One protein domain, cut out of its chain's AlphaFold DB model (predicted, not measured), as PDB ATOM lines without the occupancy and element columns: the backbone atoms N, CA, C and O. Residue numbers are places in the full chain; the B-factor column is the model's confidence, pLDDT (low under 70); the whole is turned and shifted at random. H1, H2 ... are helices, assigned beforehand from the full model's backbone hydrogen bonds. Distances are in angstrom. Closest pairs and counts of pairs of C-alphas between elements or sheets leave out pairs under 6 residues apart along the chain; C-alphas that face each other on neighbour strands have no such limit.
ATOM      1  N   PRO A  61      -2.974  -8.189 -10.173       90.69
ATOM      2  CA  PRO A  61      -2.340  -6.897  -9.953       90.69
ATOM      3  C   PRO A  61      -3.171  -6.009  -9.021       90.69
ATOM      4  O   PRO A  61      -4.396  -5.949  -9.145       90.69
ATOM      5  N   LEU A  62      -2.500  -5.233  -8.162       91.56
ATOM      6  CA  LEU A  62      -3.140  -4.318  -7.202       91.56
ATOM      7  C   LEU A  62      -4.193  -3.407  -7.855       91.56
ATOM      8  O   LEU A  62      -5.239  -3.146  -7.270       91.56
ATOM      9  N   LYS A  63      -3.967  -2.972  -9.101       93.94
ATOM     10  CA  LYS A  63      -4.917  -2.141  -9.857       93.94
ATOM     11  C   LYS A  63      -6.300  -2.790 -10.007       93.94
ATOM     12  O   LYS A  63      -7.300  -2.082  -9.952       93.94
ATOM     13  N   ILE A  64      -6.371  -4.112 -10.172       95.94
ATOM     14  CA  ILE A  64      -7.649  -4.834 -10.273       95.94
ATOM     15  C   ILE A  64      -8.362  -4.815  -8.919       95.94
ATOM     16  O   ILE A  64      -9.556  -4.529  -8.858       95.94
ATOM     17  N   TRP A  65      -7.624  -5.017  -7.826       95.94
ATOM     18  CA  TRP A  65      -8.176  -4.899  -6.477       95.94
ATOM     19  C   TRP A  65      -8.685  -3.492  -6.173       95.94
ATOM     20  O   TRP A  65      -9.755  -3.357  -5.591       95.94
ATOM     21  N   VAL A  66      -7.981  -2.451  -6.627       97.69
ATOM     22  CA  VAL A  66      -8.440  -1.058  -6.514       97.69
ATOM     23  C   VAL A  66      -9.753  -0.846  -7.270       97.69
ATOM     24  O   VAL A  66     -10.647  -0.188  -6.751       97.69
ATOM     25  N   MET A  67      -9.914  -1.419  -8.469       97.69
ATOM     26  CA  MET A  67     -11.175  -1.327  -9.220       97.69
ATOM     27  C   MET A  67     -12.330  -2.038  -8.503       97.69
ATOM     28  O   MET A  67     -13.439  -1.504  -8.453       97.69
ATOM     29  N   ILE A  68     -12.071  -3.211  -7.920       97.19
ATOM     30  CA  ILE A  68     -13.058  -3.943  -7.115       97.19
ATOM     31  C   ILE A  68     -13.429  -3.123  -5.876       97.19
ATOM     32  O   ILE A  68     -14.610  -2.888  -5.640       97.19
ATOM     33  N   ALA A  69     -12.441  -2.618  -5.135       97.31
ATOM     34  CA  ALA A  69     -12.655  -1.770  -3.966       97.31
ATOM     35  C   ALA A  69     -13.436  -0.498  -4.319       97.31
ATOM     36  O   ALA A  69     -14.365  -0.136  -3.610       97.31
ATOM     37  N   ALA A  70     -13.127   0.146  -5.445       98.00
ATOM     38  CA  ALA A  70     -13.859   1.313  -5.925       98.00
ATOM     39  C   ALA A  70     -15.325   0.967  -6.223       98.00
ATOM     40  O   ALA A  70     -16.224   1.714  -5.841       98.00
ATOM     41  N   ARG A  71     -15.587  -0.192  -6.843       98.25
ATOM     42  CA  ARG A  71     -16.955  -0.660  -7.089       98.25
ATOM     43  C   ARG A  71     -17.699  -0.921  -5.782       98.25
ATOM     44  O   ARG A  71     -18.803  -0.407  -5.624       98.25
ATOM     45  N   VAL A  72     -17.089  -1.655  -4.853       97.31
ATOM     46  CA  VAL A  72     -17.653  -1.935  -3.525       97.31
ATOM     47  C   VAL A  72     -17.950  -0.625  -2.792       97.31
ATOM     48  O   VAL A  72     -19.099  -0.371  -2.440       97.31
ATOM     49  N   GLY A  73     -16.960   0.262  -2.682       95.44
ATOM     50  CA  GLY A  73     -17.086   1.556  -2.015       95.44
ATOM     51  C   GLY A  73     -18.120   2.482  -2.643       95.44
ATOM     52  O   GLY A  73     -18.804   3.190  -1.913       95.44
ATOM     53  N   SER A  74     -18.302   2.448  -3.967       96.81
ATOM     54  CA  SER A  74     -19.358   3.222  -4.639       96.81
ATOM     55  C   SER A  74     -20.774   2.744  -4.308       96.81
ATOM     56  O   SER A  74     -21.724   3.508  -4.449       96.81
ATOM     57  N   THR A  75     -20.920   1.494  -3.858       95.12
ATOM     58  CA  THR A  75     -22.217   0.908  -3.491       95.12
ATOM     59  C   THR A  75     -22.490   0.979  -1.997       95.12
ATOM     60  O   THR A  75     -23.587   1.358  -1.601       95.12
ATOM     61  N   SER A  76     -21.495   0.655  -1.171       90.31
ATOM     62  CA  SER A  76     -21.616   0.641   0.282       90.31
ATOM     63  C   SER A  76     -20.256   0.909   0.911       90.31
ATOM     64  O   SER A  76     -19.276   0.194   0.675       90.31
ATOM     65  N   ILE A  77     -20.200   1.952   1.733       90.12
ATOM     66  CA  ILE A  77     -19.000   2.280   2.498       90.12
ATOM     67  C   ILE A  77     -18.770   1.243   3.605       90.12
ATOM     68  O   ILE A  77     -17.622   0.896   3.884       90.12
ATOM     69  N   ARG A  78     -19.837   0.656   4.165       89.94
ATOM     70  CA  ARG A  78     -19.732  -0.477   5.089       89.94
ATOM     71  C   ARG A  78     -19.003  -1.665   4.466       89.94
ATOM     72  O   ARG A  78     -18.066  -2.185   5.068       89.94
ATOM     73  N   GLU A  79     -19.388  -2.074   3.259       93.19
ATOM     74  CA  GLU A  79     -18.726  -3.200   2.588       93.19
ATOM     75  C   GLU A  79     -17.278  -2.882   2.201       93.19
ATOM     76  O   GLU A  79     -16.424  -3.770   2.210       93.19
ATOM     77  N   LEU A  80     -16.958  -1.612   1.941       94.06
ATOM     78  CA  LEU A  80     -15.576  -1.187   1.729       94.06
ATOM     79  C   LEU A  80     -14.727  -1.366   2.994       94.06
ATOM     80  O   LEU A  80     -13.602  -1.859   2.907       94.06
ATOM     81  N   PHE A  81     -15.257  -1.007   4.166       91.00
ATOM     82  CA  PHE A  81     -14.562  -1.228   5.435       91.00
ATOM     83  C   PHE A  81     -14.443  -2.714   5.779       91.00
ATOM     84  O   PHE A  81     -13.379  -3.150   6.224       91.00
ATOM     85  N   ASN A  82     -15.478  -3.514   5.503       92.44
ATOM     86  CA  ASN A  82     -15.400  -4.971   5.632       92.44
ATOM     87  C   ASN A  82     -14.286  -5.534   4.741       92.44
ATOM     88  O   ASN A  82     -13.444  -6.295   5.211       92.44
ATOM     89  N   MET A  83     -14.234  -5.112   3.473       94.06
ATOM     90  CA  MET A  83     -13.175  -5.489   2.539       94.06
ATOM     91  C   MET A  83     -11.798  -5.107   3.103       94.06
ATOM     92  O   MET A  83     -10.914  -5.957   3.184       94.06
ATOM     93  N   GLN A  84     -11.634  -3.868   3.573       93.81
ATOM     94  CA  GLN A  84     -10.392  -3.370   4.167       93.81
ATOM     95  C   GLN A  84      -9.915  -4.217   5.364       93.81
ATOM     96  O   GLN A  84      -8.717  -4.453   5.497       93.81
ATOM     97  N   ALA A  85     -10.829  -4.695   6.213       91.38
ATOM     98  CA  ALA A  85     -10.501  -5.450   7.425       91.38
ATOM     99  C   ALA A  85     -10.112  -6.925   7.184       91.38
ATOM    100  O   ALA A  85      -9.661  -7.596   8.110       91.38
ATOM    101  N   THR A  86     -10.286  -7.456   5.968       91.75
ATOM    102  CA  THR A  86     -10.084  -8.896   5.700       91.75
ATOM    103  C   THR A  86      -8.629  -9.291   5.452       91.75
ATOM    104  O   THR A  86      -8.205 -10.355   5.903       91.75
ATOM    105  N   CYS A  87      -7.855  -8.490   4.710       90.25
ATOM    106  CA  CYS A  87      -6.466  -8.815   4.379       90.25
ATOM    107  C   CYS A  87      -5.647  -7.597   3.937       90.25
ATOM    108  O   CYS A  87      -6.192  -6.598   3.470       90.25
ATOM    109  N   ASN A  88      -4.316  -7.724   3.988       90.25
ATOM    110  CA  ASN A  88      -3.392  -6.646   3.613       90.25
ATOM    111  C   ASN A  88      -3.524  -6.199   2.148       90.25
ATOM    112  O   ASN A  88      -3.406  -5.016   1.862       90.25
ATOM    113  N   VAL A  89      -3.811  -7.116   1.216       91.94
ATOM    114  CA  VAL A  89      -4.006  -6.746  -0.200       91.94
ATOM    115  C   VAL A  89      -5.204  -5.808  -0.350       91.94
ATOM    116  O   VAL A  89      -5.155  -4.846  -1.115       91.94
ATOM    117  N   PHE A  90      -6.281  -6.069   0.391       93.62
ATOM    118  CA  PHE A  90      -7.457  -5.207   0.381       93.62
ATOM    119  C   PHE A  90      -7.204  -3.929   1.159       93.62
ATOM    120  O   PHE A  90      -7.592  -2.873   0.681       93.62
ATOM    121  N   TRP A  91      -6.494  -4.001   2.284       92.50
ATOM    122  CA  TRP A  91      -6.048  -2.824   3.021       92.50
ATOM    123  C   TRP A  91      -5.309  -1.819   2.128       92.50
ATOM    124  O   TRP A  91      -5.612  -0.625   2.156       92.50
ATOM    125  N   ASP A  92      -4.391  -2.300   1.289       93.62
ATOM    126  CA  ASP A  92      -3.666  -1.457   0.339       93.62
ATOM    127  C   ASP A  92      -4.587  -0.942  -0.779       93.62
ATOM    128  O   ASP A  92      -4.537   0.234  -1.149       93.62
ATOM    129  N   ALA A  93      -5.464  -1.801  -1.308       96.00
ATOM    130  CA  ALA A  93      -6.366  -1.445  -2.399       96.00
ATOM    131  C   ALA A  93      -7.430  -0.405  -2.002       96.00
ATOM    132  O   ALA A  93      -7.674   0.538  -2.759       96.00
ATOM    133  N   THR A  94      -8.058  -0.545  -0.829       95.62
ATOM    134  CA  THR A  94      -9.139   0.345  -0.371       95.62
ATOM    135  C   THR A  94      -8.650   1.756  -0.052       95.62
ATOM    136  O   THR A  94      -9.433   2.700  -0.113       95.62
ATOM    137  N   ARG A  95      -7.353   1.929   0.232       93.81
ATOM    138  CA  ARG A  95      -6.740   3.233   0.531       93.81
ATOM    139  C   ARG A  95      -6.299   4.016  -0.706       93.81
ATOM    140  O   ARG A  95      -5.714   5.089  -0.566       93.81
ATOM    141  N   SER A  96      -6.570   3.512  -1.909       96.25
ATOM    142  CA  SER A  96      -6.279   4.236  -3.145       96.25
ATOM    143  C   SER A  96      -7.174   5.468  -3.308       96.25
ATOM    144  O   SER A  96      -8.385   5.405  -3.100       96.25
ATOM    145  N   THR A  97      -6.607   6.578  -3.793       97.00
ATOM    146  CA  THR A  97      -7.348   7.807  -4.140       97.00
ATOM    147  C   THR A  97      -8.524   7.540  -5.084       97.00
ATOM    148  O   THR A  97      -9.566   8.182  -4.971       97.00
ATOM    149  N   ALA A  98      -8.400   6.558  -5.985       97.44
ATOM    150  CA  ALA A  98      -9.477   6.177  -6.898       97.44
ATOM    151  C   ALA A  98     -10.728   5.661  -6.165       97.44
ATOM    152  O   ALA A  98     -11.839   5.894  -6.634       97.44
ATOM    153  N   VAL A  99     -10.552   4.997  -5.018       97.94
ATOM    154  CA  VAL A  99     -11.648   4.493  -4.181       97.94
ATOM    155  C   VAL A  99     -12.336   5.654  -3.470       97.94
ATOM    156  O   VAL A  99     -13.550   5.799  -3.578       97.94
ATOM    157  N   TYR A 100     -11.564   6.527  -2.817       97.12
ATOM    158  CA  TYR A 100     -12.100   7.701  -2.119       97.12
ATOM    159  C   TYR A 100     -12.895   8.627  -3.049       97.12
ATOM    160  O   TYR A 100     -13.969   9.113  -2.688       97.12
ATOM    161  N   LYS A 101     -12.429   8.800  -4.291       97.94
ATOM    162  CA  LYS A 101     -13.100   9.628  -5.300       97.94
ATOM    163  C   LYS A 101     -14.530   9.175  -5.618       97.94
ATOM    164  O   LYS A 101     -15.368  10.018  -5.924       97.94
ATOM    165  N   VAL A 102     -14.806   7.870  -5.566       97.75
ATOM    166  CA  VAL A 102     -16.112   7.294  -5.943       97.75
ATOM    167  C   VAL A 102     -16.891   6.711  -4.769       97.75
ATOM    168  O   VAL A 102     -17.980   6.182  -4.974       97.75
ATOM    169  N   ALA A 103     -16.342   6.772  -3.557       96.06
ATOM    170  CA  ALA A 103     -16.978   6.211  -2.379       96.06
ATOM    171  C   ALA A 103     -18.371   6.810  -2.143       96.06
ATOM    172  O   ALA A 103     -18.576   8.026  -2.234       96.06
ATOM    173  N   SER A 104     -19.320   5.937  -1.814       93.44
ATOM    174  CA  SER A 104     -20.666   6.317  -1.417       93.44
ATOM    175  C   SER A 104     -20.620   7.067  -0.094       93.44
ATOM    176  O   SER A 104     -19.966   6.646   0.857       93.44
ATOM    177  N   MET A 105     -21.362   8.167  -0.034       89.06
ATOM    178  CA  MET A 105     -21.546   8.949   1.188       89.06
ATOM    179  C   MET A 105     -22.906   8.683   1.838       89.06
ATOM    180  O   MET A 105     -23.199   9.255   2.878       89.06
ATOM    181  N   VAL A 106     -23.759   7.847   1.231       86.56
ATOM    182  CA  VAL A 106     -25.172   7.686   1.623       86.56
ATOM    183  C   VAL A 106     -25.320   7.209   3.067       86.56
ATOM    184  O   VAL A 106     -26.166   7.726   3.786       86.56
ATOM    185  N   GLU A 107     -24.478   6.268   3.491       81.38
ATOM    186  CA  GLU A 107     -24.540   5.661   4.827       81.38
ATOM    187  C   GLU A 107     -23.883   6.532   5.914       81.38
ATOM    188  O   GLU A 107     -24.033   6.236   7.096       81.38
ATOM    189  N   LEU A 108     -23.163   7.602   5.544       77.06
ATOM    190  CA  LEU A 108     -22.564   8.515   6.519       77.06
ATOM    191  C   LEU A 108     -23.614   9.522   7.022       77.06
ATOM    192  O   LEU A 108     -24.302  10.134   6.191       77.06
ATOM    193  N   PRO A 109     -23.728   9.745   8.345       67.81
ATOM    194  CA  PRO A 109     -24.668  10.711   8.903       67.81
ATOM    195  C   PRO A 109     -24.332  12.138   8.447       67.81
ATOM    196  O   PRO A 109     -23.168  12.508   8.312       67.81
ATOM    197  N   ILE A 110     -25.368  12.941   8.194       64.88
ATOM    198  CA  ILE A 110     -25.257  14.372   7.887       64.88
ATOM    199  C   ILE A 110     -25.639  15.115   9.170       64.88
ATOM    200  O   ILE A 110     -26.826  15.220   9.459       64.88
ATOM    201  N   GLY A 111     -24.670  15.599   9.949       58.50
ATOM    202  CA  GLY A 111     -24.992  16.453  11.106       58.50
ATOM    203  C   GLY A 111     -24.034  16.418  12.293       58.50
ATOM    204  O   GLY A 111     -23.995  17.393  13.038       58.50
ATOM    205  N   ASP A 112     -23.210  15.375  12.435       55.34
ATOM    206  CA  ASP A 112     -22.530  15.102  13.716       55.34
ATOM    207  C   ASP A 112     -20.992  15.179  13.628       55.34
ATOM    208  O   ASP A 112     -20.276  14.619  14.453       55.34
ATOM    209  N   TYR A 113     -20.448  15.904  12.642       57.94
ATOM    210  CA  TYR A 113     -18.997  15.986  12.378       57.94
ATOM    211  C   TYR A 113     -18.173  16.755  13.434       57.94
ATOM    212  O   TYR A 113     -16.993  17.038  13.210       57.94
ATOM    213  N   TYR A 114     -18.785  17.124  14.563       54.75
ATOM    214  CA  TYR A 114     -18.152  17.915  15.622       54.75
ATOM    215  C   TYR A 114     -17.318  17.077  16.593       54.75
ATOM    216  O   TYR A 114     -16.354  17.605  17.144       54.75
ATOM    217  N   ASP A 115     -17.627  15.790  16.759       55.09
ATOM    218  CA  ASP A 115     -16.734  14.874  17.471       55.09
ATOM    219  C   ASP A 115     -15.609  14.391  16.541       55.09
ATOM    220  O   ASP A 115     -15.779  14.324  15.320       55.09
ATOM    221  N   GLU A 116     -14.446  14.042  17.108       56.06
ATOM    222  CA  GLU A 116     -13.299  13.417  16.414       56.06
ATOM    223  C   GLU A 116     -13.616  11.982  15.951       56.06
ATOM    224  O   GLU A 116     -12.865  11.030  16.169       56.06
ATOM    225  N   GLN A 117     -14.770  11.816  15.321       62.19
ATOM    226  CA  GLN A 117     -15.267  10.559  14.823       62.19
ATOM    227  C   GLN A 117     -14.369  10.074  13.669       62.19
ATOM    228  O   GLN A 117     -14.010  10.865  12.784       62.19
ATOM    229  N   PRO A 118     -13.953   8.794  13.663       60.25
ATOM    230  CA  PRO A 118     -13.091   8.223  12.622       60.25
ATOM    231  C   PRO A 118     -13.616   8.411  11.189       60.25
ATOM    232  O   PRO A 118     -12.840   8.499  10.230       60.25
ATOM    233  N   GLU A 119     -14.925   8.571  11.050       64.19
ATOM    234  CA  GLU A 119     -15.675   8.892   9.842       64.19
ATOM    235  C   GLU A 119     -15.233  10.226   9.219       64.19
ATOM    236  O   GLU A 119     -15.202  10.364   7.993       64.19
ATOM    237  N   ARG A 120     -14.805  11.193  10.040       74.06
ATOM    238  CA  ARG A 120     -14.326  12.504   9.587       74.06
ATOM    239  C   ARG A 120     -13.028  12.384   8.787       74.06
ATOM    240  O   ARG A 120     -12.869  13.030   7.755       74.06
ATOM    241  N   GLY A 121     -12.127  11.494   9.208       83.06
ATOM    242  CA  GLY A 121     -10.890  11.216   8.478       83.06
ATOM    243  C   GLY A 121     -11.145  10.573   7.113       83.06
ATOM    244  O   GLY A 121     -10.428  10.845   6.153       83.06
ATOM    245  N   PHE A 122     -12.181   9.737   7.002       86.62
ATOM    246  CA  PHE A 122     -12.600   9.189   5.713       86.62
ATOM    247  C   PHE A 122     -13.198  10.268   4.804       86.62
ATOM    248  O   PHE A 122     -12.846  10.330   3.625       86.62
ATOM    249  N   LEU A 123     -14.060  11.130   5.352       88.00
ATOM    250  CA  LEU A 123     -14.713  12.202   4.604       88.00
ATOM    251  C   LEU A 123     -13.696  13.172   3.985       88.00
ATOM    252  O   LEU A 123     -13.775  13.428   2.784       88.00
ATOM    253  N   TYR A 124     -12.701  13.627   4.755       89.88
ATOM    254  CA  TYR A 124     -11.644  14.508   4.238       89.88
ATOM    255  C   TYR A 124     -10.792  13.836   3.160       89.88
ATOM    256  O   TYR A 124     -10.518  14.438   2.132       89.88
ATOM    257  N   ARG A 125     -10.455  12.546   3.305       92.62
ATOM    258  CA  ARG A 125      -9.753  11.822   2.229       92.62
ATOM    259  C   ARG A 125     -10.570  11.745   0.939       92.62
ATOM    260  O   ARG A 125      -9.998  11.695  -0.148       92.62
ATOM    261  N   CYS A 126     -11.896  11.711   1.045       94.00
ATOM    262  CA  CYS A 126     -12.780  11.744  -0.116       94.00
ATOM    263  C   CYS A 126     -12.872  13.140  -0.729       94.00
ATOM    264  O   CYS A 126     -12.857  13.246  -1.952       94.00
ATOM    265  N   GLU A 127     -12.910  14.190   0.089       94.94
ATOM    266  CA  GLU A 127     -12.784  15.574  -0.374       94.94
ATOM    267  C   GLU A 127     -11.470  15.793  -1.130       94.94
ATOM    268  O   GLU A 127     -11.505  16.205  -2.289       94.94
ATOM    269  N   ASP A 128     -10.338  15.408  -0.533       96.31
ATOM    270  CA  ASP A 128      -9.002  15.502  -1.134       96.31
ATOM    271  C   ASP A 128      -8.917  14.745  -2.471       96.31
ATOM    272  O   ASP A 128      -8.231  15.159  -3.407       96.31
ATOM    273  N   ALA A 129      -9.638  13.625  -2.590       96.88
ATOM    274  CA  ALA A 129      -9.728  12.838  -3.818       96.88
ATOM    275  C   ALA A 129     -10.678  13.437  -4.879       96.88
ATOM    276  O   ALA A 129     -10.774  12.905  -5.992       96.88
ATOM    277  N   GLY A 130     -11.390  14.519  -4.554       97.00
ATOM    278  CA  GLY A 130     -12.348  15.185  -5.430       97.00
ATOM    279  C   GLY A 130     -13.713  14.497  -5.497       97.00
ATOM    280  O   GLY A 130     -14.356  14.521  -6.547       97.00
ATOM    281  N   ASN A 131     -14.149  13.838  -4.421       97.44
ATOM    282  CA  ASN A 131     -15.485  13.252  -4.337       97.44
ATOM    283  C   ASN A 131     -16.541  14.370  -4.201       97.44
ATOM    284  O   ASN A 131     -16.552  15.078  -3.189       97.44
ATOM    285  N   PRO A 132     -17.467  14.523  -5.165       95.81
ATOM    286  CA  PRO A 132     -18.417  15.633  -5.164       95.81
ATOM    287  C   PRO A 132     -19.406  15.570  -3.995       95.81
ATOM    288  O   PRO A 132     -19.800  16.609  -3.470       95.81
ATOM    289  N   ALA A 133     -19.788  14.369  -3.549       93.00
ATOM    290  CA  ALA A 133     -20.694  14.209  -2.418       93.00
ATOM    291  C   ALA A 133     -20.012  14.571  -1.090       93.00
ATOM    292  O   ALA A 133     -20.658  15.156  -0.223       93.00
ATOM    293  N   ALA A 134     -18.719  14.262  -0.940       92.62
ATOM    294  CA  ALA A 134     -17.939  14.672   0.229       92.62
ATOM    295  C   ALA A 134     -17.780  16.196   0.284       92.62
ATOM    296  O   ALA A 134     -18.128  16.801   1.294       92.62
ATOM    297  N   ILE A 135     -17.354  16.811  -0.828       94.12
ATOM    298  CA  ILE A 135     -17.209  18.270  -0.955       94.12
ATOM    299  C   ILE A 135     -18.527  18.971  -0.606       94.12
ATOM    300  O   ILE A 135     -18.549  19.892   0.207       94.12
ATOM    301  N   PHE A 136     -19.643  18.504  -1.174       91.38
ATOM    302  CA  PHE A 136     -20.960  19.064  -0.881       91.38
ATOM    303  C   PHE A 136     -21.310  18.960   0.609       91.38
ATOM    304  O   PHE A 136     -21.753  19.935   1.208       91.38
ATOM    305  N   ARG A 137     -21.090  17.799   1.237       88.19
ATOM    306  CA  ARG A 137     -21.417  17.578   2.655       88.19
ATOM    307  C   ARG A 137     -20.575  18.430   3.601       88.19
ATOM    308  O   ARG A 137     -21.132  18.991   4.545       88.19
ATOM    309  N   ILE A 138     -19.274  18.553   3.342       86.81
ATOM    310  CA  ILE A 138     -18.380  19.424   4.118       86.81
ATOM    311  C   ILE A 138     -18.828  20.877   3.961       86.81
ATOM    312  O   ILE A 138     -19.105  21.536   4.960       86.81
ATOM    313  N   GLY A 139     -19.016  21.340   2.721       88.25
ATOM    314  CA  GLY A 139     -19.469  22.702   2.442       88.25
ATOM    315  C   GLY A 139     -20.806  23.043   3.106       88.25
ATOM    316  O   GLY A 139     -20.941  24.108   3.703       88.25
ATOM    317  N   MET A 140     -21.779  22.126   3.077       85.62
ATOM    318  CA  MET A 140     -23.068  22.314   3.756       85.62
ATOM    319  C   MET A 140     -22.924  22.368   5.279       85.62
ATOM    320  O   MET A 140     -23.580  23.185   5.920       85.62
ATOM    321  N   THR A 141     -22.065  21.530   5.864       80.69
ATOM    322  CA  THR A 141     -21.809  21.524   7.314       80.69
ATOM    323  C   THR A 141     -21.202  22.853   7.767       80.69
ATOM    324  O   THR A 141     -21.704  23.469   8.707       80.69
ATOM    325  N   GLU A 142     -20.180  23.339   7.058       80.94
ATOM    326  CA  GLU A 142     -19.548  24.635   7.330       80.94
ATOM    327  C   GLU A 142     -20.540  25.796   7.148       80.94
ATOM    328  O   GLU A 142     -20.618  26.696   7.985       80.94
ATOM    329  N   PHE A 143     -21.368  25.756   6.098       80.50
ATOM    330  CA  PHE A 143     -22.390  26.775   5.855       80.50
ATOM    331  C   PHE A 143     -23.423  26.854   6.990       80.50
ATOM    332  O   PHE A 143     -23.695  27.942   7.504       80.50
ATOM    333  N   PHE A 144     -23.976  25.716   7.423       74.81
ATOM    334  CA  PHE A 144     -24.920  25.684   8.544       74.81
ATOM    335  C   PHE A 144     -24.273  26.117   9.863       74.81
ATOM    336  O   PHE A 144     -24.928  26.776  10.672       74.81
ATOM    337  N   TRP A 145     -22.993  25.800  10.076       69.38
ATOM    338  CA  TRP A 145     -22.253  26.258  11.249       69.38
ATOM    339  C   TRP A 145     -22.130  27.782  11.298       69.38
ATOM    340  O   TRP A 145     -22.468  28.397  12.313       69.38
ATOM    341  N   ILE A 146     -21.720  28.401  10.186       69.12
ATOM    342  CA  ILE A 146     -21.635  29.861  10.067       69.12
ATOM    343  C   ILE A 146     -23.019  30.485  10.283       69.12
ATOM    344  O   ILE A 146     -23.154  31.419  11.070       69.12
ATOM    345  N   GLY A 147     -24.066  29.936   9.658       65.62
ATOM    346  CA  GLY A 147     -25.439  30.412   9.839       65.62
ATOM    347  C   GLY A 147     -25.918  30.349  11.296       65.62
ATOM    348  O   GLY A 147     -26.567  31.280  11.772       65.62
ATOM    349  N   ARG A 148     -25.547  29.296  12.037       63.31
ATOM    350  CA  ARG A 148     -25.880  29.141  13.460       63.31
ATOM    351  C   ARG A 148     -25.103  30.107  14.359       63.31
ATOM    352  O   ARG A 148     -25.687  30.632  15.302       63.31
ATOM    353  N   GLN A 149     -23.828  30.373  14.070       59.88
ATOM    354  CA  GLN A 149     -23.049  31.394  14.783       59.88
ATOM    355  C   GLN A 149     -23.597  32.807  14.546       59.88
ATOM    356  O   GLN A 149     -23.756  33.572  15.493       59.88
ATOM    357  N   VAL A 150     -23.925  33.143  13.297       60.66
ATOM    358  CA  VAL A 150     -24.390  34.487  12.921       60.66
ATOM    359  C   VAL A 150     -25.825  34.748  13.396       60.66
ATOM    360  O   VAL A 150     -26.140  35.863  13.801       60.66
ATOM    361  N   GLY A 151     -26.694  33.732  13.390       61.09
ATOM    362  CA  GLY A 151     -28.091  33.863  13.813       61.09
ATOM    363  C   GLY A 151     -28.367  33.616  15.303       61.09
ATOM    364  O   GLY A 151     -29.463  33.925  15.757       61.09
TER     365      GLY A 151
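What this domain is: This is residues 61 to 151 of the 157 residues of the protein "uncharacterized protein LOC107458765" of Arachis duranensis (UniProt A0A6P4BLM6). H1 to H4 cluster at one end, H5 crosses beside H4, and H6 runs away as a long arm, residues 145 to 151 sticking out. The printed part has 91 residues with six named helices, H1 to H6 in order, and no named strand: all helix. It is only just compact, close to loose, with a radius of gyration of the C-alphas of 14.4 A; it spans 53 by 21 by 18 A.

How they stand to each other: H1, residues 62 to 75, and H2, residues 77 to 86, form a helical hairpin, closest C-alphas Gly 73 and Leu 80, 4.9 A. H3, residues 88 to 94, forms another with H2, closest C-alphas Gln 84 and Trp 91, 4.5 A. H4, residues 97 to 102, touches H1, closest C-alphas Ala 70 and Val 99, 4.2 A. H5, residues 118 to 128, touches H4 about perpendicular at 84 degrees, closest C-alphas Tyr 100 and Cys 126, 4.6 A. H6, residues 132 to 151, touches H5 with residues 134 to 135 alone, closest C-alphas Glu 127 and Ile 135, 5.2 A. O i to N i+4 pairs are within hydrogen-bond range throughout H1, H2, H3 and H6, 1 of 2 in H4, 6 of 7 in H5.

Where its parts are: H1 begins at C-alpha 62, (-3.140, -4.318, -7.202), 20.1 A long; H6 ends at C-alpha 151, (-28.091, 33.863, 13.813), 28.0 A long.

The domain as a whole: The printed part has no cut. H4 to H5 is a long link, 15 residues. Residues 109 to 119 and 145 to 151 have pLDDT under 70.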